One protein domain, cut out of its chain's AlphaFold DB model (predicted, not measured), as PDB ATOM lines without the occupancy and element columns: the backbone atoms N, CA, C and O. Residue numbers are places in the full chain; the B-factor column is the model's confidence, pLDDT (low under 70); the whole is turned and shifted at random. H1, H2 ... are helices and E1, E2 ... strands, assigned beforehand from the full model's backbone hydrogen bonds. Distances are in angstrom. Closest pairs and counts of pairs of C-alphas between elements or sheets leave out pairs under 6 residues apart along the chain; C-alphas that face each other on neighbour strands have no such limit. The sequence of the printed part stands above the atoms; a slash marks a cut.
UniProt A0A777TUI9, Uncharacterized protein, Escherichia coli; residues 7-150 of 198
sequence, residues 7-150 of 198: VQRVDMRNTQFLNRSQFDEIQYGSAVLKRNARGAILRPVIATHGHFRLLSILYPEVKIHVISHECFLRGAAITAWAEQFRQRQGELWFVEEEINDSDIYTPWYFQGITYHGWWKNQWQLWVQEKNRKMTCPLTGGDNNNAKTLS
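What this domain is: This is residues 7 to 150 of the 198 residues of an uncharacterized protein of Escherichia coli (UniProt A0A777TUI9). A strongly twisted five-stranded sheet has two helices on one face, H1 near E3 and H4 over E1 and E2, and H3 packs on H4 away from the sheet. Residues 29 to 42, which include the short helix H2, stick out from this body as a loop. The printed part has 144 residues with five named helices and five named strands, in the order H1 H2 H3 E1 H4 H5 E2 E3 E4 E5, and the class is mixed, helices and strands. The mixed sheet runs E1 E2 E5 E4 E3, with E1 and E2 parallel and the other neighbours antiparallel. The whole is only just compact, close to loose, with a radius of gyration of the C-alphas of 17.0 A and spans of 52 by 35 by 33 A.

Where its parts are: H1, residues 7 to 18, begins at C-alpha 7 (98.725, 54.228, 99.396) and is 17.1 A long. H2 is residues 31 to 34, and H3, residues 44 to 58, is 20.7 A long. E1 is residues 64 to 68, H4 residues 71 to 80 and H5 residues 82 to 86. E2, residues 91 to 98, is 22.5 A long; E3 is residues 109 to 116; E4, residues 121 to 128, is 22.8 A long. E5, residues 131 to 137, ends at C-alpha 137 (105.541, 50.383, 85.654).

How they stand to each other: E1, H4 H5 and E2 form a strand-helix-strand unit, two parallel neighbour strands with helices between, and its crossover is right-handed; N 65 and O 91 are 2.8 A apart, within hydrogen-bond range. E2 and E5 are antiparallel, with N 98 and O 132 at 2.8 A. E5 and E4 form a hairpin, with N 126 and O 133 at 2.8 A, and so do E3 and E4, with N 109 and O 127 at 2.8 A. E3 E4 E5 are a meander, each strand the antiparallel neighbour of the one before, and with E2, the antiparallel neighbour of E5, they make a Greek key. H1 and H4 on the same face of the sheet give two layers, helices on one side and strands on the other. H4 has a height over the sheet of 9.5 A and runs along E1 at 14 degrees on the local plane. H1, at a height over the sheet of 7.3 A, is only just over none of the strands, with 2 of its C-alphas falling on E4; its closest C-alphas to E3 are those of Asp 11 and His 116, 6.3 A apart. H3 touches H4 at a shallow tilt of 32 degrees, the same way; their closest C-alphas, of His 49 and Ala 76, are 4.8 A apart. H5 is close to H4 but not clearly touching, its closest C-alphas Ile 78 and Phe 85 at 7.4 A. In H1, H3, H4 and H5 every O i to N i+4 pair is within hydrogen-bond range; H2 is too short for one.

The domain as a whole: The C-alphas of Arg 38 and Thr 106, the two farthest apart, are 51.9 A apart. The printed part has no cut, and the link from H1 to H2 is long. Mean pLDDT of the printed part is 85.7; residues 27 to 42 and 102 to 104 are under 70.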
ATOM      1  N   VAL A   7      98.932  55.668  99.578       92.00
ATOM      2  CA  VAL A   7      98.725  54.228  99.396       92.00
ATOM      3  C   VAL A   7      97.232  53.895  99.345       92.00
ATOM      4  O   VAL A   7      96.765  53.245  98.408       92.00
ATOM      5  N   GLN A   8      96.443  54.428 100.282       91.50
ATOM      6  CA  GLN A   8      94.988  54.247 100.298       91.50
ATOM      7  C   GLN A   8      94.317  54.864  99.069       91.50
ATOM      8  O   GLN A   8      93.318  54.332  98.586       91.50
ATOM      9  N   ARG A   9      94.841  55.971  98.526       91.25
ATOM     10  CA  ARG A   9      94.288  56.549  97.291       91.25
ATOM     11  C   ARG A   9      94.538  55.678  96.068       91.25
ATOM     12  O   ARG A   9      93.656  55.609  95.209       91.25
ATOM     13  N   VAL A  10      95.688  55.007  95.983       93.12
ATOM     14  CA  VAL A  10      95.944  54.013  94.930       93.12
ATOM     15  C   VAL A  10      94.914  52.883  95.014       93.12
ATOM     16  O   VAL A  10      94.306  52.544  93.995       93.12
ATOM     17  N   ASP A  11      94.641  52.352  96.207       91.00
ATOM     18  CA  ASP A  11      93.604  51.329  96.408       91.00
ATOM     19  C   ASP A  11      92.202  51.832  96.067       91.00
ATOM     20  O   ASP A  11      91.477  51.195  95.302       91.00
ATOM     21  N   MET A  12      91.840  53.015  96.559       89.31
ATOM     22  CA  MET A  12      90.540  53.617  96.291       89.31
ATOM     23  C   MET A  12      90.304  53.797  94.789       89.31
ATOM     24  O   MET A  12      89.219  53.477  94.306       89.31
ATOM     25  N   ARG A  13      91.305  54.259  94.026       88.88
ATOM     26  CA  ARG A  13      91.171  54.379  92.568       88.88
ATOM     27  C   ARG A  13      91.003  53.028  91.882       88.88
ATOM     28  O   ARG A  13      90.149  52.927  91.006       88.88
ATOM     29  N   ASN A  14      91.737  51.996  92.312       87.50
ATOM     30  CA  ASN A  14      91.533  50.632  91.811       87.50
ATOM     31  C   ASN A  14      90.078  50.187  91.989       87.50
ATOM     32  O   ASN A  14      89.439  49.744  91.037       87.50
ATOM     33  N   THR A  15      89.528  50.356  93.191       86.75
ATOM     34  CA  THR A  15      88.127  50.028  93.473       86.75
ATOM     35  C   THR A  15      87.166  50.857  92.621       86.75
ATOM     36  O   THR A  15      86.214  50.314  92.066       86.75
ATOM     37  N   GLN A  16      87.420  52.158  92.460       85.38
ATOM     38  CA  GLN A  16      86.552  53.050  91.689       85.38
ATOM     39  C   GLN A  16      86.399  52.619  90.233       85.38
ATOM     40  O   GLN A  16      85.273  52.583  89.743       85.38
ATOM     41  N   PHE A  17      87.491  52.304  89.530       85.12
ATOM     42  CA  PHE A  17      87.366  51.900  88.130       85.12
ATOM     43  C   PHE A  17      86.905  50.449  87.952       85.12
ATOM     44  O   PHE A  17      86.290  50.156  86.931       85.12
ATOM     45  N   LEU A  18      87.141  49.555  88.922       83.31
ATOM     46  CA  LEU A  18      86.599  48.187  88.902       83.31
ATOM     47  C   LEU A  18      85.088  48.149  89.157       83.31
ATOM     48  O   LEU A  18      84.408  47.263  88.654       83.31
ATOM     49  N   ASN A  19      84.560  49.125  89.895       83.50
ATOM     50  CA  ASN A  19      83.125  49.267  90.136       83.50
ATOM     51  C   ASN A  19      82.365  49.886  88.949       83.50
ATOM     52  O   ASN A  19      81.150  50.066  89.034       83.50
ATOM     53  N   ARG A  20      83.048  50.251  87.854       83.00
ATOM     54  CA  ARG A  20      82.388  50.738  86.638       83.00
ATOM     55  C   ARG A  20      81.807  49.558  85.862       83.00
ATOM     56  O   ARG A  20      82.461  48.534  85.700       83.00
ATOM     57  N   SER A  21      80.611  49.739  85.309       76.50
ATOM     58  CA  SER A  21      79.990  48.817  84.345       76.50
ATOM     59  C   SER A  21      80.854  48.617  83.100       76.50
ATOM     60  O   SER A  21      80.932  47.509  82.574       76.50
ATOM     61  N   GLN A  22      81.513  49.682  82.634       74.81
ATOM     62  CA  GLN A  22      82.505  49.644  81.562       74.81
ATOM     63  C   GLN A  22      83.681  50.559  81.915       74.81
ATOM     64  O   GLN A  22      83.497  51.642  82.472       74.81
ATOM     65  N   PHE A  23      84.909  50.159  81.573       72.25
ATOM     66  CA  PHE A  23      86.107  50.950  81.890       72.25
ATOM     67  C   PHE A  23      86.122  52.338  81.227       72.25
ATOM     68  O   PHE A  23      86.800  53.241  81.721       72.25
ATOM     69  N   ASP A  24      85.377  52.516  80.134       71.12
ATOM     70  CA  ASP A  24      85.202  53.774  79.405       71.12
ATOM     71  C   ASP A  24      83.969  54.590  79.857       71.12
ATOM     72  O   ASP A  24      83.700  55.681  79.333       71.12
ATOM     73  N   GLU A  25      83.215  54.096  80.840       73.94
ATOM     74  CA  GLU A  25      82.087  54.794  81.453       73.94
ATOM     75  C   GLU A  25      82.559  55.647  82.637       73.94
ATOM     76  O   GLU A  25      82.392  55.330  83.814       73.94
ATOM     77  N   ILE A  26      83.193  56.767  82.298       74.31
ATOM     78  CA  ILE A  26      83.627  57.777  83.264       74.31
ATOM     79  C   ILE A  26      82.502  58.773  83.558       74.31
ATOM     80  O   ILE A  26      81.824  59.265  82.653       74.31
ATOM     81  N   GLN A  27      82.320  59.098  84.836       67.25
ATOM     82  CA  GLN A  27      81.382  60.131  85.268       67.25
ATOM     83  C   GLN A  27      82.069  61.497  85.206       67.25
ATOM     84  O   GLN A  27      83.139  61.687  85.778       67.25
ATOM     85  N   TYR A  28      81.460  62.449  84.505       68.56
ATOM     86  CA  TYR A  28      81.967  63.813  84.385       68.56
ATOM     87  C   TYR A  28      80.810  64.813  84.377       68.56
ATOM     88  O   TYR A  28      79.754  64.569  83.789       68.56
ATOM     89  N   GLY A  29      81.033  65.956  85.028       62.66
ATOM     90  CA  GLY A  29      80.027  67.004  85.178       62.66
ATOM     91  C   GLY A  29      78.858  66.615  86.089       62.66
ATOM     92  O   GLY A  29      78.738  65.489  86.568       62.66
ATOM     93  N   SER A  30      77.976  67.580  86.350       58.94
ATOM     94  CA  SER A  30      76.761  67.336  87.131       58.94
ATOM     95  C   SER A  30      75.779  66.458  86.349       58.94
ATOM     96  O   SER A  30      75.477  66.734  85.186       58.94
ATOM     97  N   ALA A  31      75.199  65.451  87.010       59.31
ATOM     98  CA  ALA A  31      74.143  64.611  86.438       59.31
ATOM     99  C   ALA A  31      72.923  65.428  85.964       59.31
ATOM    100  O   ALA A  31      72.211  65.001  85.058       59.31
ATOM    101  N   VAL A  32      72.705  66.621  86.530       60.16
ATOM    102  CA  VAL A  32      71.656  67.558  86.099       60.16
ATOM    103  C   VAL A  32      71.945  68.102  84.696       60.16
ATOM    104  O   VAL A  32      71.036  68.182  83.876       60.16
ATOM    105  N   LEU A  33      73.214  68.386  84.380       58.53
ATOM    106  CA  LEU A  33      73.640  68.841  83.050       58.53
ATOM    107  C   LEU A  33      73.543  67.722  82.001       58.53
ATOM    108  O   LEU A  33      73.311  67.995  80.826       58.53
ATOM    109  N   LYS A  34      73.640  66.455  82.428       55.25
ATOM    110  CA  LYS A  34      73.472  65.271  81.567       55.25
ATOM    111  C   LYS A  34      72.032  65.102  81.053       55.25
ATOM    112  O   LYS A  34      71.832  64.467  80.023       55.25
ATOM    113  N   ARG A  35      71.024  65.681  81.725       54.12
ATOM    114  CA  ARG A  35      69.597  65.542  81.356       54.12
ATOM    115  C   ARG A  35      69.206  66.311  80.088       54.12
ATOM    116  O   ARG A  35      68.274  65.905  79.406       54.12
ATOM    117  N   ASN A  36      69.943  67.367  79.734       52.72
ATOM    118  CA  ASN A  36      69.658  68.227  78.577       52.72
ATOM    119  C   ASN A  36      70.504  67.867  77.337       52.72
ATOM    120  O   ASN A  36      70.823  68.734  76.524       52.72
ATOM    121  N   ALA A  37      70.891  66.595  77.192       51.88
ATOM    122  CA  ALA A  37      71.849  66.086  76.206       51.88
ATOM    123  C   ALA A  37      71.349  66.078  74.739       51.88
ATOM    124  O   ALA A  37      71.427  65.064  74.053       51.88
ATOM    125  N   ARG A  38      70.867  67.217  74.225       44.31
ATOM    126  CA  ARG A  38      70.804  67.484  72.774       44.31
ATOM    127  C   ARG A  38      72.114  68.069  72.222       44.31
ATOM    128  O   ARG A  38      72.242  68.231  71.016       44.31
ATOM    129  N   GLY A  39      73.086  68.379  73.085       51.88
ATOM    130  CA  GLY A  39      74.444  68.767  72.694       51.88
ATOM    131  C   GLY A  39      75.383  67.560  72.616       51.88
ATOM    132  O   GLY A  39      75.327  66.674  73.467       51.88
ATOM    133  N   ALA A  40      76.263  67.539  71.612       50.16
ATOM    134  CA  ALA A  40      77.311  66.534  71.455       50.16
ATOM    135  C   ALA A  40      78.374  66.695  72.553       50.16
ATOM    136  O   ALA A  40      79.390  67.362  72.362       50.16
ATOM    137  N   ILE A  41      78.146  66.111  73.731       57.59
ATOM    138  CA  ILE A  41      79.206  66.030  74.731       57.59
ATOM    139  C   ILE A  41      80.161  64.922  74.292       57.59
ATOM    140  O   ILE A  41      79.823  63.739  74.350       57.59
ATOM    141  N   LEU A  42      81.352  65.309  73.834       61.94
ATOM    142  CA  LEU A  42      82.409  64.361  73.514       61.94
ATOM    143  C   LEU A  42      82.737  63.553  74.773       61.94
ATOM    144  O   LEU A  42      83.161  64.109  75.788       61.94
ATOM    145  N   ARG A  43      82.530  62.232  74.712       73.38
ATOM    146  CA  ARG A  43      82.920  61.322  75.795       73.38
ATOM    147  C   ARG A  43      84.428  61.492  76.023       73.38
ATOM    148  O   ARG A  43      85.178  61.315  75.057       73.38
ATOM    149  N   PRO A  44      84.909  61.790  77.246       78.06
ATOM    150  CA  PRO A  44      86.320  62.116  77.436       78.06
ATOM    151  C   PRO A  44      87.254  60.962  77.054       78.06
ATOM    152  O   PRO A  44      88.381  61.208  76.642       78.06
ATOM    153  N   VAL A  45      86.777  59.714  77.077       85.38
ATOM    154  CA  VAL A  45      87.531  58.557  76.570       85.38
ATOM    155  C   VAL A  45      87.815  58.670  75.073       85.38
ATOM    156  O   VAL A  45      88.959  58.498  74.664       85.38
ATOM    157  N   ILE A  46      86.821  59.037  74.257       83.69
ATOM    158  CA  ILE A  46      87.006  59.222  72.808       83.69
ATOM    159  C   ILE A  46      87.994  60.365  72.554       83.69
ATOM    160  O   ILE A  46      88.930  60.207  71.772       83.69
ATOM    161  N   ALA A  47      87.831  61.485  73.268       87.44
ATOM    162  CA  ALA A  47      88.757  62.616  73.195       87.44
ATOM    163  C   ALA A  47      90.194  62.197  73.536       87.44
ATOM    164  O   ALA A  47      91.135  62.559  72.837       87.44
ATOM    165  N   THR A  48      90.352  61.393  74.589       91.38
ATOM    166  CA  THR A  48      91.651  60.907  75.063       91.38
ATOM    167  C   THR A  48      92.305  59.997  74.032       91.38
ATOM    168  O   THR A  48      93.468  60.201  73.701       91.38
ATOM    169  N   HIS A  49      91.572  59.037  73.467       93.94
ATOM    170  CA  HIS A  49      92.111  58.177  72.411       93.94
ATOM    171  C   HIS A  49      92.535  58.986  71.179       93.94
ATOM    172  O   HIS A  49      93.625  58.762  70.652       93.94
ATOM    173  N   GLY A  50      91.725  59.962  70.754       93.31
ATOM    174  CA  GLY A  50      92.089  60.875  69.669       93.31
ATOM    175  C   GLY A  50      93.346  61.691  69.984       93.31
ATOM    176  O   GLY A  50      94.243  61.792  69.150       93.31
ATOM    177  N   HIS A  51      93.453  62.209  71.209       93.12
ATOM    178  CA  HIS A  51      94.611  62.973  71.666       93.12
ATOM    179  C   HIS A  51      95.894  62.134  71.667       93.12
ATOM    180  O   HIS A  51      96.888  62.534  71.069       93.12
ATOM    181  N   PHE A  52      95.866  60.944  72.270       96.19
ATOM    182  CA  PHE A  52      97.024  60.047  72.308       96.19
ATOM    183  C   PHE A  52      97.419  59.577  70.903       96.19
ATOM    184  O   PHE A  52      98.607  59.493  70.596       96.19
ATOM    185  N   ARG A  53      96.447  59.354  70.005       96.19
ATOM    186  CA  ARG A  53      96.735  59.054  68.598       96.19
ATOM    187  C   ARG A  53      97.460  60.209  67.912       96.19
ATOM    188  O   ARG A  53      98.456  59.962  67.237       96.19
ATOM    189  N   LEU A  54      97.001  61.445  68.097       96.69
ATOM    190  CA  LEU A  54      97.667  62.621  67.537       96.69
ATOM    191  C   LEU A  54      99.095  62.756  68.077       96.69
ATOM    192  O   LEU A  54     100.026  62.928  67.295       96.69
ATOM    193  N   LEU A  55      99.283  62.602  69.389       94.94
ATOM    194  CA  LEU A  55     100.610  62.633  70.004       94.94
ATOM    195  C   LEU A  55     101.541  61.556  69.434       94.94
ATOM    196  O   LEU A  55     102.693  61.858  69.160       94.94
ATOM    197  N   SER A  56     101.051  60.336  69.192       96.06
ATOM    198  CA  SER A  56     101.871  59.263  68.600       96.06
ATOM    199  C   SER A  56     102.335  59.556  67.172       96.06
ATOM    200  O   SER A  56     103.353  59.027  66.740       96.06
ATOM    201  N   ILE A  57     101.594  60.398  66.445       95.88
ATOM    202  CA  ILE A  57     101.949  60.830  65.090       95.88
ATOM    203  C   ILE A  57     102.948  61.987  65.149       95.88
ATOM    204  O   ILE A  57     103.894  62.011  64.370       95.88
ATOM    205  N   LEU A  58     102.726  62.949  66.049       96.12
ATOM    206  CA  LEU A  58     103.556  64.150  66.161       96.12
ATOM    207  C   LEU A  58     104.891  63.897  66.871       96.12
ATOM    208  O   LEU A  58     105.869  64.561  66.548       96.12
ATOM    209  N   TYR A  59     104.914  62.960  67.820       94.19
ATOM    210  CA  TYR A  59     106.056  62.679  68.692       94.19
ATOM    211  C   TYR A  59     106.318  61.163  68.804       94.19
ATOM    212  O   TYR A  59     106.242  60.587  69.899       94.19
ATOM    213  N   PRO A  60     106.566  60.462  67.681       92.56
ATOM    214  CA  PRO A  60     106.787  59.012  67.673       92.56
ATOM    215  C   PRO A  60     108.043  58.581  68.450       92.56
ATOM    216  O   PRO A  60     108.156  57.426  68.871       92.56
ATOM    217  N   GLU A  61     108.999  59.484  68.641       92.88
ATOM    218  CA  GLU A  61     110.250  59.266  69.361       92.88
ATOM    219  C   GLU A  61     110.084  59.195  70.881       92.88
ATOM    220  O   GLU A  61     110.956  58.641  71.548       92.88
ATOM    221  N   VAL A  62     108.974  59.697  71.436       91.62
ATOM    222  CA  VAL A  62     108.702  59.621  72.877       91.62
ATOM    223  C   VAL A  62     108.561  58.160  73.290       91.62
ATOM    224  O   VAL A  62     107.679  57.461  72.800       91.62
ATOM    225  N   LYS A  63     109.431  57.715  74.205       92.44
ATOM    226  CA  LYS A  63     109.459  56.330  74.709       92.44
ATOM    227  C   LYS A  63     108.955  56.174  76.134       92.44
ATOM    228  O   LYS A  63     108.645  55.061  76.534       92.44
ATOM    229  N   ILE A  64     108.894  57.252  76.911       94.06
ATOM    230  CA  ILE A  64     108.458  57.208  78.308       94.06
ATOM    231  C   ILE A  64     107.126  57.941  78.410       94.06
ATOM    232  O   ILE A  64     107.042  59.147  78.183       94.06
ATOM    233  N   HIS A  65     106.085  57.201  78.770       95.06
ATOM    234  CA  HIS A  65     104.729  57.703  78.917       95.06
ATOM    235  C   HIS A  65     104.340  57.673  80.393       95.06
ATOM    236  O   HIS A  65     104.327  56.617  81.026       95.06
ATOM    237  N   VAL A  66     103.999  58.838  80.938       95.69
ATOM    238  CA  VAL A  66     103.623  59.002  82.344       95.69
ATOM    239  C   VAL A  66     102.177  59.460  82.412       95.69
ATOM    240  O   VAL A  66     101.821  60.486  81.835       95.69
ATOM    241  N   ILE A  67     101.338  58.694  83.102       95.81
ATOM    242  CA  ILE A  67      99.903  58.961  83.209       95.81
ATOM    243  C   ILE A  67      99.433  58.864  84.662       95.81
ATOM    244  O   ILE A  67      99.978  58.103  85.462       95.81
ATOM    245  N   SER A  68      98.386  59.615  85.002       94.25
ATOM    246  CA  SER A  68      97.676  59.443  86.273       94.25
ATOM    247  C   SER A  68      97.086  58.036  86.380       94.25
ATOM    248  O   SER A  68      96.799  57.405  85.358       94.25
ATOM    249  N   HIS A  69      96.845  57.554  87.602       93.56
ATOM    250  CA  HIS A  69      96.230  56.248  87.841       93.56
ATOM    251  C   HIS A  69      94.754  56.213  87.405       93.56
ATOM    252  O   HIS A  69      93.848  56.384  88.219       93.56
ATOM    253  N   GLU A  70      94.528  56.029  86.105       90.88
ATOM    254  CA  GLU A  70      93.220  55.868  85.472       90.88
ATOM    255  C   GLU A  70      93.277  54.866  84.314       90.88
ATOM    256  O   GLU A  70      94.165  54.905  83.456       90.88
ATOM    257  N   CYS A  71      92.298  53.962  84.263       89.12
ATOM    258  CA  CYS A  71      92.335  52.816  83.354       89.12
ATOM    259  C   CYS A  71      92.168  53.211  81.879       89.12
ATOM    260  O   CYS A  71      92.796  52.607  81.009       89.12
ATOM    261  N   PHE A  72      91.364  54.237  81.582       89.81
ATOM    262  CA  PHE A  72      91.147  54.683  80.203       89.81
ATOM    263  C   PHE A  72      92.373  55.422  79.636       89.81
ATOM    264  O   PHE A  72      92.653  55.291  78.447       89.81
ATOM    265  N   LEU A  73      93.144  56.132  80.475       94.00
ATOM    266  CA  LEU A  73      94.425  56.735  80.073       94.00
ATOM    267  C   LEU A  73      95.426  55.646  79.680       94.00
ATOM    268  O   LEU A  73      96.076  55.745  78.640       94.00
ATOM    269  N   ARG A  74      95.495  54.570  80.477       93.62
ATOM    270  CA  ARG A  74      96.293  53.380  80.149       93.62
ATOM    271  C   ARG A  74      95.859  52.780  78.813       93.62
ATOM    272  O   ARG A  74      96.717  52.481  77.989       93.62
ATOM    273  N   GLY A  75      94.552  52.619  78.597       93.69
ATOM    274  CA  GLY A  75      94.002  52.118  77.336       93.69
ATOM    275  C   GLY A  75      94.435  52.963  76.138       93.69
ATOM    276  O   GLY A  75      95.007  52.430  75.190       93.69
ATOM    277  N   ALA A  76      94.252  54.283  76.214       95.44
ATOM    278  CA  ALA A  76      94.638  55.211  75.155       95.44
ATOM    279  C   ALA A  76      96.141  55.166  74.838       95.44
ATOM    280  O   ALA A  76      96.512  55.084  73.666       95.44
ATOM    281  N   ALA A  77      96.998  55.148  75.864       96.12
ATOM    282  CA  ALA A  77      98.446  55.028  75.704       96.12
ATOM    283  C   ALA A  77      98.855  53.715  75.039       96.12
ATOM    284  O   ALA A  77      99.550  53.735  74.023       96.12
ATOM    285  N   ILE A  78      98.376  52.581  75.565       95.06
ATOM    286  CA  ILE A  78      98.679  51.253  75.017       95.06
ATOM    287  C   ILE A  78      98.226  51.149  73.564       95.06
ATOM    288  O   ILE A  78      98.963  50.613  72.746       95.06
ATOM    289  N   THR A  79      97.046  51.669  73.216       96.00
ATOM    290  CA  THR A  79      96.567  51.644  71.829       96.00
ATOM    291  C   THR A  79      97.430  52.505  70.908       96.00
ATOM    292  O   THR A  79      97.753  52.069  69.805       96.00
ATOM    293  N   ALA A  80      97.812  53.710  71.335       97.06
ATOM    294  CA  ALA A  80      98.556  54.643  70.492       97.06
ATOM    295  C   ALA A  80     100.009  54.197  70.226       97.06
ATOM    296  O   ALA A  80     100.478  54.339  69.098       97.06
ATOM    297  N   TRP A  81     100.679  53.583  71.208       96.25
ATOM    298  CA  TRP A  81     102.073  53.111  71.113       96.25
ATOM    299  C   TRP A  81     102.216  51.579  71.177       96.25
ATOM    300  O   TRP A  81     103.248  51.047  71.589       96.25
ATOM    301  N   ALA A  82     101.188  50.843  70.738       94.69
ATOM    302  CA  ALA A  82     101.096  49.384  70.877       94.69
ATOM    303  C   ALA A  82     102.336  48.623  70.375       94.69
ATOM    304  O   ALA A  82     102.774  47.660  71.005       94.69
ATOM    305  N   GLU A  83     102.903  49.041  69.242       93.31
ATOM    306  CA  GLU A  83     104.087  48.404  68.664       93.31
ATOM    307  C   GLU A  83     105.338  48.605  69.527       93.31
ATOM    308  O   GLU A  83     106.061  47.641  69.774       93.31
ATOM    309  N   GLN A  84     105.548  49.809  70.067       93.12
ATOM    310  CA  GLN A  84     106.704  50.105  70.917       93.12
ATOM    311  C   GLN A  84     106.675  49.287  72.207       93.12
ATOM    312  O   GLN A  84     107.694  48.723  72.604       93.12
ATOM    313  N   PHE A  85     105.501  49.153  72.830       93.81
ATOM    314  CA  PHE A  85     105.348  48.302  74.011       93.81
ATOM    315  C   PHE A  85     105.546  46.822  73.676       93.81
ATOM    316  O   PHE A  85     106.206  46.106  74.428       93.81
ATOM    317  N   ARG A  86     105.049  46.357  72.521       92.31
ATOM    318  CA  ARG A  86     105.267  44.975  72.059       92.31
ATOM    319  C   ARG A  86     106.750  44.671  71.835       92.31
ATOM    320  O   ARG A  86     107.199  43.580  72.169       92.31
ATOM    321  N   GLN A  87     107.500  45.636  71.308       92.94
ATOM    322  CA  GLN A  87     108.942  45.533  71.068       92.94
ATOM    323  C   GLN A  87     109.792  45.836  72.314       92.94
ATOM    324  O   GLN A  87     111.015  45.770  72.233       92.94
ATOM    325  N   ARG A  88     109.171  46.148  73.464       91.25
ATOM    326  CA  ARG A  88     109.849  46.558  74.711       91.25
ATOM    327  C   ARG A  88     110.759  47.781  74.542       91.25
ATOM    328  O   ARG A  88     111.784  47.898  75.202       91.25
ATOM    329  N   GLN A  89     110.378  48.685  73.646       92.12
ATOM    330  CA  GLN A  89     111.097  49.928  73.360       92.12
ATOM    331  C   GLN A  89     110.444  51.156  74.002       92.12
ATOM    332  O   GLN A  89     110.961  52.260  73.860       92.12
ATOM    333  N   GLY A  90     109.295  50.978  74.654       92.56
ATOM    334  CA  GLY A  90     108.578  52.034  75.356       92.56
ATOM    335  C   GLY A  90     108.210  51.611  76.772       92.56
ATOM    336  O   GLY A  90     107.975  50.433  77.050       92.56
ATOM    337  N   GLU A  91     108.116  52.596  77.651       95.06
ATOM    338  CA  GLU A  91     107.730  52.450  79.042       95.06
ATOM    339  C   GLU A  91     106.445  53.231  79.306       95.06
ATOM    340  O   GLU A  91     106.325  54.406  78.960       95.06
ATOM    341  N   LEU A  92     105.481  52.586  79.950       95.81
ATOM    342  CA  LEU A  92     104.263  53.215  80.431       95.81
ATOM    343  C   LEU A  92     104.225  53.122  81.949       95.81
ATOM    344  O   LEU A  92     104.381  52.038  82.511       95.81
ATOM    345  N   TRP A  93     103.958  54.246  82.602       96.50
ATOM    346  CA  TRP A  93     103.969  54.358  84.051       96.50
ATOM    347  C   TRP A  93     102.684  54.993  84.564       96.50
ATOM    348  O   TRP A  93     102.265  56.047  84.077       96.50
ATOM    349  N   PHE A  94     102.104  54.390  85.599       95.88
ATOM    350  CA  PHE A  94     101.198  55.114  86.477       95.88
ATOM    351  C   PHE A  94     101.986  55.915  87.504       95.88
ATOM    352  O   PHE A  94     102.954  55.419  88.082       95.88
ATOM    353  N   VAL A  95     101.521  57.135  87.757       95.56
ATOM    354  CA  VAL A  95     102.032  58.009  88.808       95.56
ATOM    355  C   VAL A  95     100.868  58.572  89.615       95.56
ATOM    356  O   VAL A  95      99.902  59.085  89.056       95.56
ATOM    357  N   GLU A  96     100.979  58.482  90.935       94.88
ATOM    358  CA  GLU A  96     100.167  59.220  91.899       94.88
ATOM    359  C   GLU A  96     101.076  60.094  92.747       94.88
ATOM    360  O   GLU A  96     102.152  59.659  93.148       94.88
ATOM    361  N   GLU A  97     100.659  61.325  93.028       93.19
ATOM    362  CA  GLU A  97     101.501  62.303  93.715       93.19
ATOM    363  C   GLU A  97     100.706  63.135  94.727       93.19
ATOM    364  O   GLU A  97      99.589  63.572  94.455       93.19
ATOM    365  N   GLU A  98     101.329  63.394  95.874       91.06
ATOM    366  CA  GLU A  98     101.008  64.472  96.812       91.06
ATOM    367  C   GLU A  98     102.180  65.438  96.805       91.06
ATOM    368  O   GLU A  98     103.199  65.193  97.456       91.06
ATOM    369  N   ILE A  99     102.060  66.513  96.031       88.38
ATOM    370  CA  ILE A  99     103.075  67.563  95.988       88.38
ATOM    371  C   ILE A  99     102.499  68.788  96.682       88.38
ATOM    372  O   ILE A  99     101.548  69.386  96.186       88.38
ATOM    373  N   ASN A 100     103.081  69.127  97.826       79.19
ATOM    374  CA  ASN A 100     102.748  70.321  98.594       79.19
ATOM    375  C   ASN A 100     103.631  71.509  98.192       79.19
ATOM    376  O   ASN A 100     103.179  72.648  98.250       79.19
ATOM    377  N   ASP A 101     104.867  71.243  97.765       70.44
ATOM    378  CA  ASP A 101     105.841  72.263  97.385       70.44
ATOM    379  C   ASP A 101     106.659  71.773  96.181       70.44
ATOM    380  O   ASP A 101     107.200  70.663  96.195       70.44
ATOM    381  N   SER A 102     106.680  72.565  95.107       63.41
ATOM    382  CA  SER A 102     107.365  72.224  93.857       63.41
ATOM    383  C   SER A 102     108.833  72.632  93.826       63.41
ATOM    384  O   SER A 102     109.542  72.169  92.934       63.41
ATOM    385  N   ASP A 103     109.282  73.452  94.779       63.06
ATOM    386  CA  ASP A 103     110.594  74.108  94.740       63.06
ATOM    387  C   ASP A 103     111.564  73.488  95.763       63.06
ATOM    388  O   ASP A 103     112.502  74.114  96.254       63.06
ATOM    389  N   ILE A 104     111.342  72.209  96.079       67.25
ATOM    390  CA  ILE A 104     112.197  71.423  96.968       67.25
ATOM    391  C   ILE A 104     113.344  70.793  96.167       67.25
ATOM    392  O   ILE A 104     113.131  69.935  95.308       67.25
ATOM    393  N   TYR A 105     114.577  71.172  96.515       75.00
ATOM    394  CA  TYR A 105     115.814  70.644  95.920       75.00
ATOM    395  C   TYR A 105     116.288  69.314  96.533       75.00
ATOM    396  O   TYR A 105     117.217  68.691  96.019       75.00
ATOM    397  N   THR A 106     115.665  68.857  97.623       83.75
ATOM    398  CA  THR A 106     115.985  67.578  98.271       83.75
ATOM    399  C   THR A 106     115.756  66.414  97.296       83.75
ATOM    400  O   THR A 106     114.760  66.416  96.578       83.75
ATOM    401  N   PRO A 107     116.615  65.386  97.221       88.50
ATOM    402  CA  PRO A 107     116.364  64.252  96.339       88.50
ATOM    403  C   PRO A 107     115.187  63.389  96.824       88.50
ATOM    404  O   PRO A 107     114.883  63.323  98.011       88.50
ATOM    405  N   TRP A 108     114.549  62.673  95.896       91.81
ATOM    406  CA  TRP A 108     113.588  61.619  96.233       91.81
ATOM    407  C   TRP A 108     114.292  60.408  96.855       91.81
ATOM    408  O   TRP A 108     115.283  59.912  96.306       91.81
ATOM    409  N   TYR A 109     113.723  59.894  97.943       92.69
ATOM    410  CA  TYR A 109     114.156  58.687  98.640       92.69
ATOM    411  C   TYR A 109     113.123  57.576  98.476       92.69
ATOM    412  O   TYR A 109     111.919  57.801  98.614       92.69
ATOM    413  N   PHE A 110     113.600  56.372  98.177       94.00
ATOM    414  CA  PHE A 110     112.763  55.183  98.100       94.00
ATOM    415  C   PHE A 110     112.375  54.728  99.511       94.00
ATOM    416  O   PHE A 110     113.243  54.593 100.371       94.00
ATOM    417  N   GLN A 111     111.084  54.490  99.741       94.38
ATOM    418  CA  GLN A 111     110.568  54.061 101.042       94.38
ATOM    419  C   GLN A 111     110.122  52.595 101.046       94.38
ATOM    420  O   GLN A 111     110.233  51.930 102.073       94.38
ATOM    421  N   GLY A 112     109.617  52.073  99.926       94.00
ATOM    422  CA  GLY A 112     109.172  50.683  99.869       94.00
ATOM    423  C   GLY A 112     108.347  50.342  98.638       94.00
ATOM    424  O   GLY A 112     108.092  51.183  97.776       94.00
ATOM    425  N   ILE A 113     107.931  49.079  98.573       94.50
ATOM    426  CA  ILE A 113     107.074  48.534  97.520       94.50
ATOM    427  C   ILE A 113     105.759  48.051  98.126       94.50
ATOM    428  O   ILE A 113     105.747  47.407  99.174       94.50
ATOM    429  N   THR A 114     104.662  48.317  97.428       94.38
ATOM    430  CA  THR A 114     103.324  47.811  97.737       94.38
ATOM    431  C   THR A 114     102.685  47.204  96.485       94.38
ATOM    432  O   THR A 114     103.112  47.468  95.359       94.38
ATOM    433  N   TYR A 115     101.666  46.358  96.659       93.75
ATOM    434  CA  TYR A 115     101.021  45.633  95.560       93.75
ATOM    435  C   TYR A 115      99.520  45.891  95.549       93.75
ATOM    436  O   TYR A 115      98.825  45.539  96.503       93.75
ATOM    437  N   HIS A 116      99.011  46.452  94.451       91.81
ATOM    438  CA  HIS A 116      97.641  46.965  94.386       91.81
ATOM    439  C   HIS A 116      96.871  46.492  93.150       91.81
ATOM    440  O   HIS A 116      97.445  46.184  92.101       91.81
ATOM    441  N   GLY A 117      95.542  46.481  93.275       85.19
ATOM    442  CA  GLY A 117      94.619  46.083  92.214       85.19
ATOM    443  C   GLY A 117      94.594  44.576  91.936       85.19
ATOM    444  O   GLY A 117      95.322  43.787  92.544       85.19
ATOM    445  N   TRP A 118      93.740  44.179  90.988       81.12
ATOM    446  CA  TRP A 118      93.527  42.773  90.613       81.12
ATOM    447  C   TRP A 118      94.810  42.082  90.132       81.12
ATOM    448  O   TRP A 118      95.082  40.941  90.485       81.12
ATOM    449  N   TRP A 119      95.634  42.804  89.371       80.88
ATOM    450  CA  TRP A 119      96.888  42.295  88.809       80.88
ATOM    451  C   TRP A 119      98.059  42.303  89.793       80.88
ATOM    452  O   TRP A 119      99.164  41.949  89.398       80.88
ATOM    453  N   LYS A 120      97.841  42.729  91.050       89.12
ATOM    454  CA  LYS A 120      98.912  42.953  92.032       89.12
ATOM    455  C   LYS A 120     100.053  43.767  91.417       89.12
ATOM    456  O   LYS A 120     101.218  43.400  91.507       89.12
ATOM    457  N   ASN A 121      99.695  44.877  90.774       90.69
ATOM    458  CA  ASN A 121     100.668  45.776  90.170       90.69
ATOM    459  C   ASN A 121     101.638  46.265  91.249       90.69
ATOM    460  O   ASN A 121     101.197  46.627  92.342       90.69
ATOM    461  N   GLN A 122     102.933  46.265  90.943       93.44
ATOM    462  CA  GLN A 122     103.972  46.694  91.869       93.44
ATOM    463  C   GLN A 122     104.083  48.219  91.865       93.44
ATOM    464  O   GLN A 122     104.453  48.819  90.856       93.44
ATOM    465  N   TRP A 123     103.806  48.843  93.003       94.88
ATOM    466  CA  TRP A 123     103.967  50.276  93.204       94.88
ATOM    467  C   TRP A 123     105.169  50.546  94.096       94.88
ATOM    468  O   TRP A 123     105.359  49.885  95.111       94.88
ATOM    469  N   GLN A 124     105.975  51.531  93.725       95.00
ATOM    470  CA  GLN A 124     107.078  52.024  94.542       95.00
ATOM    471  C   GLN A 124     106.657  53.321  95.220       95.00
ATOM    472  O   GLN A 124     106.184  54.235  94.543       95.00
ATOM    473  N   LEU A 125     106.851  53.407  96.532       95.31
ATOM    474  CA  LEU A 125     106.623  54.607  97.323       95.31
ATOM    475  C   LEU A 125     107.921  55.404  97.443       95.31
ATOM    476  O   LEU A 125     108.956  54.885  97.870       95.31
ATOM    477  N   TRP A 126     107.832  56.684  97.103       94.44
ATOM    478  CA  TRP A 126     108.930  57.634  97.155       94.44
ATOM    479  C   TRP A 126     108.546  58.848  97.994       94.44
ATOM    480  O   TRP A 126     107.404  59.322  97.968       94.44
ATOM    481  N   VAL A 127     109.531  59.372  98.715       92.75
ATOM    482  CA  VAL A 127     109.384  60.482  99.655       92.75
ATOM    483  C   VAL A 127     110.394  61.575  99.357       92.75
ATOM    484  O   VAL A 127     111.562  61.293  99.099       92.75
ATOM    485  N   GLN A 128     109.951  62.823  99.440       91.19
ATOM    486  CA  GLN A 128     110.804  64.004  99.400       91.19
ATOM    487  C   GLN A 128     110.224  65.015 100.396       91.19
ATOM    488  O   GLN A 128     109.232  65.672 100.098       91.19
ATOM    489  N   GLU A 129     110.788  65.109 101.603       89.06
ATOM    490  CA  GLU A 129     110.260  65.951 102.692       89.06
ATOM    491  C   GLU A 129     108.773  65.677 102.999       89.06
ATOM    492  O   GLU A 129     108.416  64.617 103.523       89.06
ATOM    493  N   LYS A 130     107.886  66.619 102.648       88.94
ATOM    494  CA  LYS A 130     106.422  66.529 102.769       88.94
ATOM    495  C   LYS A 130     105.742  66.013 101.500       88.94
ATOM    496  O   LYS A 130     104.544  65.755 101.528       88.94
ATOM    497  N   ASN A 131     106.479  65.875 100.404       91.25
ATOM    498  CA  ASN A 131     105.972  65.335  99.153       91.25
ATOM    499  C   ASN A 131     106.023  63.808  99.181       91.25
ATOM    500  O   ASN A 131     106.931  63.191  99.755       91.25
ATOM    501  N   ARG A 132     105.036  63.185  98.545       93.38
ATOM    502  CA  ARG A 132     104.955  61.736  98.358       93.38
ATOM    503  C   ARG A 132     104.611  61.446  96.911       93.38
ATOM    504  O   ARG A 132     103.814  62.162  96.309       93.38
ATOM    505  N   LYS A 133     105.175  60.379  96.355       94.31
ATOM    506  CA  LYS A 133     104.709  59.841  95.079       94.31
ATOM    507  C   LYS A 133     104.733  58.329  95.069       94.31
ATOM    508  O   LYS A 133     105.580  57.711  95.709       94.31
ATOM    509  N   MET A 134     103.813  57.754  94.313       95.88
ATOM    510  CA  MET A 134     103.785  56.338  94.008       95.88
ATOM    511  C   MET A 134     103.880  56.135  92.503       95.88
ATOM    512  O   MET A 134     103.159  56.772  91.739       95.88
ATOM    513  N   THR A 135     104.772  55.245  92.081       96.06
ATOM    514  CA  THR A 135     105.046  54.957  90.667       96.06
ATOM    515  C   THR A 135     104.851  53.471  90.399       96.06
ATOM    516  O   THR A 135     105.341  52.646  91.170       96.06
ATOM    517  N   CYS A 136     104.188  53.117  89.302       95.19
ATOM    518  CA  CYS A 136     103.963  51.728  88.904       95.19
ATOM    519  C   CYS A 136     104.275  51.540  87.412       95.19
ATOM    520  O   CYS A 136     103.563  52.115  86.579       95.19
ATOM    521  N   PRO A 137     105.284  50.730  87.046       94.56
ATOM    522  CA  PRO A 137     105.541  50.383  85.654       94.56
ATOM    523  C   PRO A 137     104.445  49.452  85.125       94.56
ATOM    524  O   PRO A 137     103.996  48.543  85.820       94.56
ATOM    525  N   LEU A 138     104.022  49.659  83.879       92.75
ATOM    526  CA  LEU A 138     102.945  48.898  83.238       92.75
ATOM    527  C   LEU A 138     103.401  48.064  82.036       92.75
ATOM    528  O   LEU A 138     102.686  47.138  81.657       92.75
ATOM    529  N   THR A 139     104.544  48.375  81.418       87.88
ATOM    530  CA  THR A 139     105.001  47.722  80.170       87.88
ATOM    531  C   THR A 139     106.467  47.285  80.206       87.88
ATOM    532  O   THR A 139     107.129  47.240  79.173       87.88
ATOM    533  N   GLY A 140     106.988  46.944  81.387       72.38
ATOM    534  CA  GLY A 140     108.437  46.897  81.596       72.38
ATOM    535  C   GLY A 140     109.032  48.311  81.573       72.38
ATOM    536  O   GLY A 140     108.424  49.247  81.054       72.38
ATOM    537  N   GLY A 141     110.182  48.490  82.210       70.88
ATOM    538  CA  GLY A 141     110.850  49.786  82.299       70.88
ATOM    539  C   GLY A 141     111.952  49.771  83.345       70.88
ATOM    540  O   GLY A 141     111.962  48.900  84.221       70.88
ATOM    541  N   ASP A 142     112.889  50.710  83.240       81.50
ATOM    542  CA  ASP A 142     113.936  50.848  84.246       81.50
ATOM    543  C   ASP A 142     113.341  51.422  85.539       81.50
ATOM    544  O   ASP A 142     112.868  52.557  85.590       81.50
ATOM    545  N   ASN A 143     113.398  50.644  86.621       78.50
ATOM    546  CA  ASN A 143     112.966  51.082  87.948       78.50
ATOM    547  C   ASN A 143     113.709  52.334  88.439       78.50
ATOM    548  O   ASN A 143     113.182  53.043  89.294       78.50
ATOM    549  N   ASN A 144     114.883  52.648  87.886       81.69
ATOM    550  CA  ASN A 144     115.598  53.886  88.182       81.69
ATOM    551  C   ASN A 144     114.860  55.130  87.661       81.69
ATOM    552  O   ASN A 144     114.962  56.197  88.275       81.69
ATOM    553  N   ASN A 145     114.063  55.004  86.591       87.06
ATOM    554  CA  ASN A 145     113.289  56.115  86.033       87.06
ATOM    555  C   ASN A 145     112.241  56.630  87.020       87.06
ATOM    556  O   ASN A 145     111.992  57.831  87.067       87.06
ATOM    557  N   ALA A 146     111.684  55.768  87.878       88.06
ATOM    558  CA  ALA A 146     110.668  56.133  88.870       88.06
ATOM    559  C   ALA A 146     111.045  57.366  89.715       88.06
ATOM    560  O   ALA A 146     110.189  58.186  90.067       88.06
ATOM    561  N   LYS A 147     112.344  57.554  89.985       87.88
ATOM    562  CA  LYS A 147     112.858  58.707  90.724       87.88
ATOM    563  C   LYS A 147     112.588  60.036  90.014       87.88
ATOM    564  O   LYS A 147     112.290  61.018  90.692       87.88
ATOM    565  N   THR A 148     112.627  60.083  88.684       88.62
ATOM    566  CA  THR A 148     112.481  61.316  87.888       88.62
ATOM    567  C   THR A 148     111.061  61.546  87.370       88.62
ATOM    568  O   THR A 148     110.706  62.686  87.078       88.62
ATOM    569  N   LEU A 149     110.219  60.506  87.304       92.00
ATOM    570  CA  LEU A 149     108.849  60.640  86.794       92.00
ATOM    571  C   LEU A 149     108.003  61.570  87.668       92.00
ATOM    572  O   LEU A 149     108.030  61.474  88.900       92.00
ATOM    573  N   SER A 150     107.224  62.438  87.020       91.25
ATOM    574  CA  SER A 150     106.275  63.331  87.684       91.25
ATOM    575  C   SER A 150     105.168  63.798  86.740       91.25
ATOM    576  O   SER A 150     105.395  64.012  85.552       91.25
TER     577      SER A 150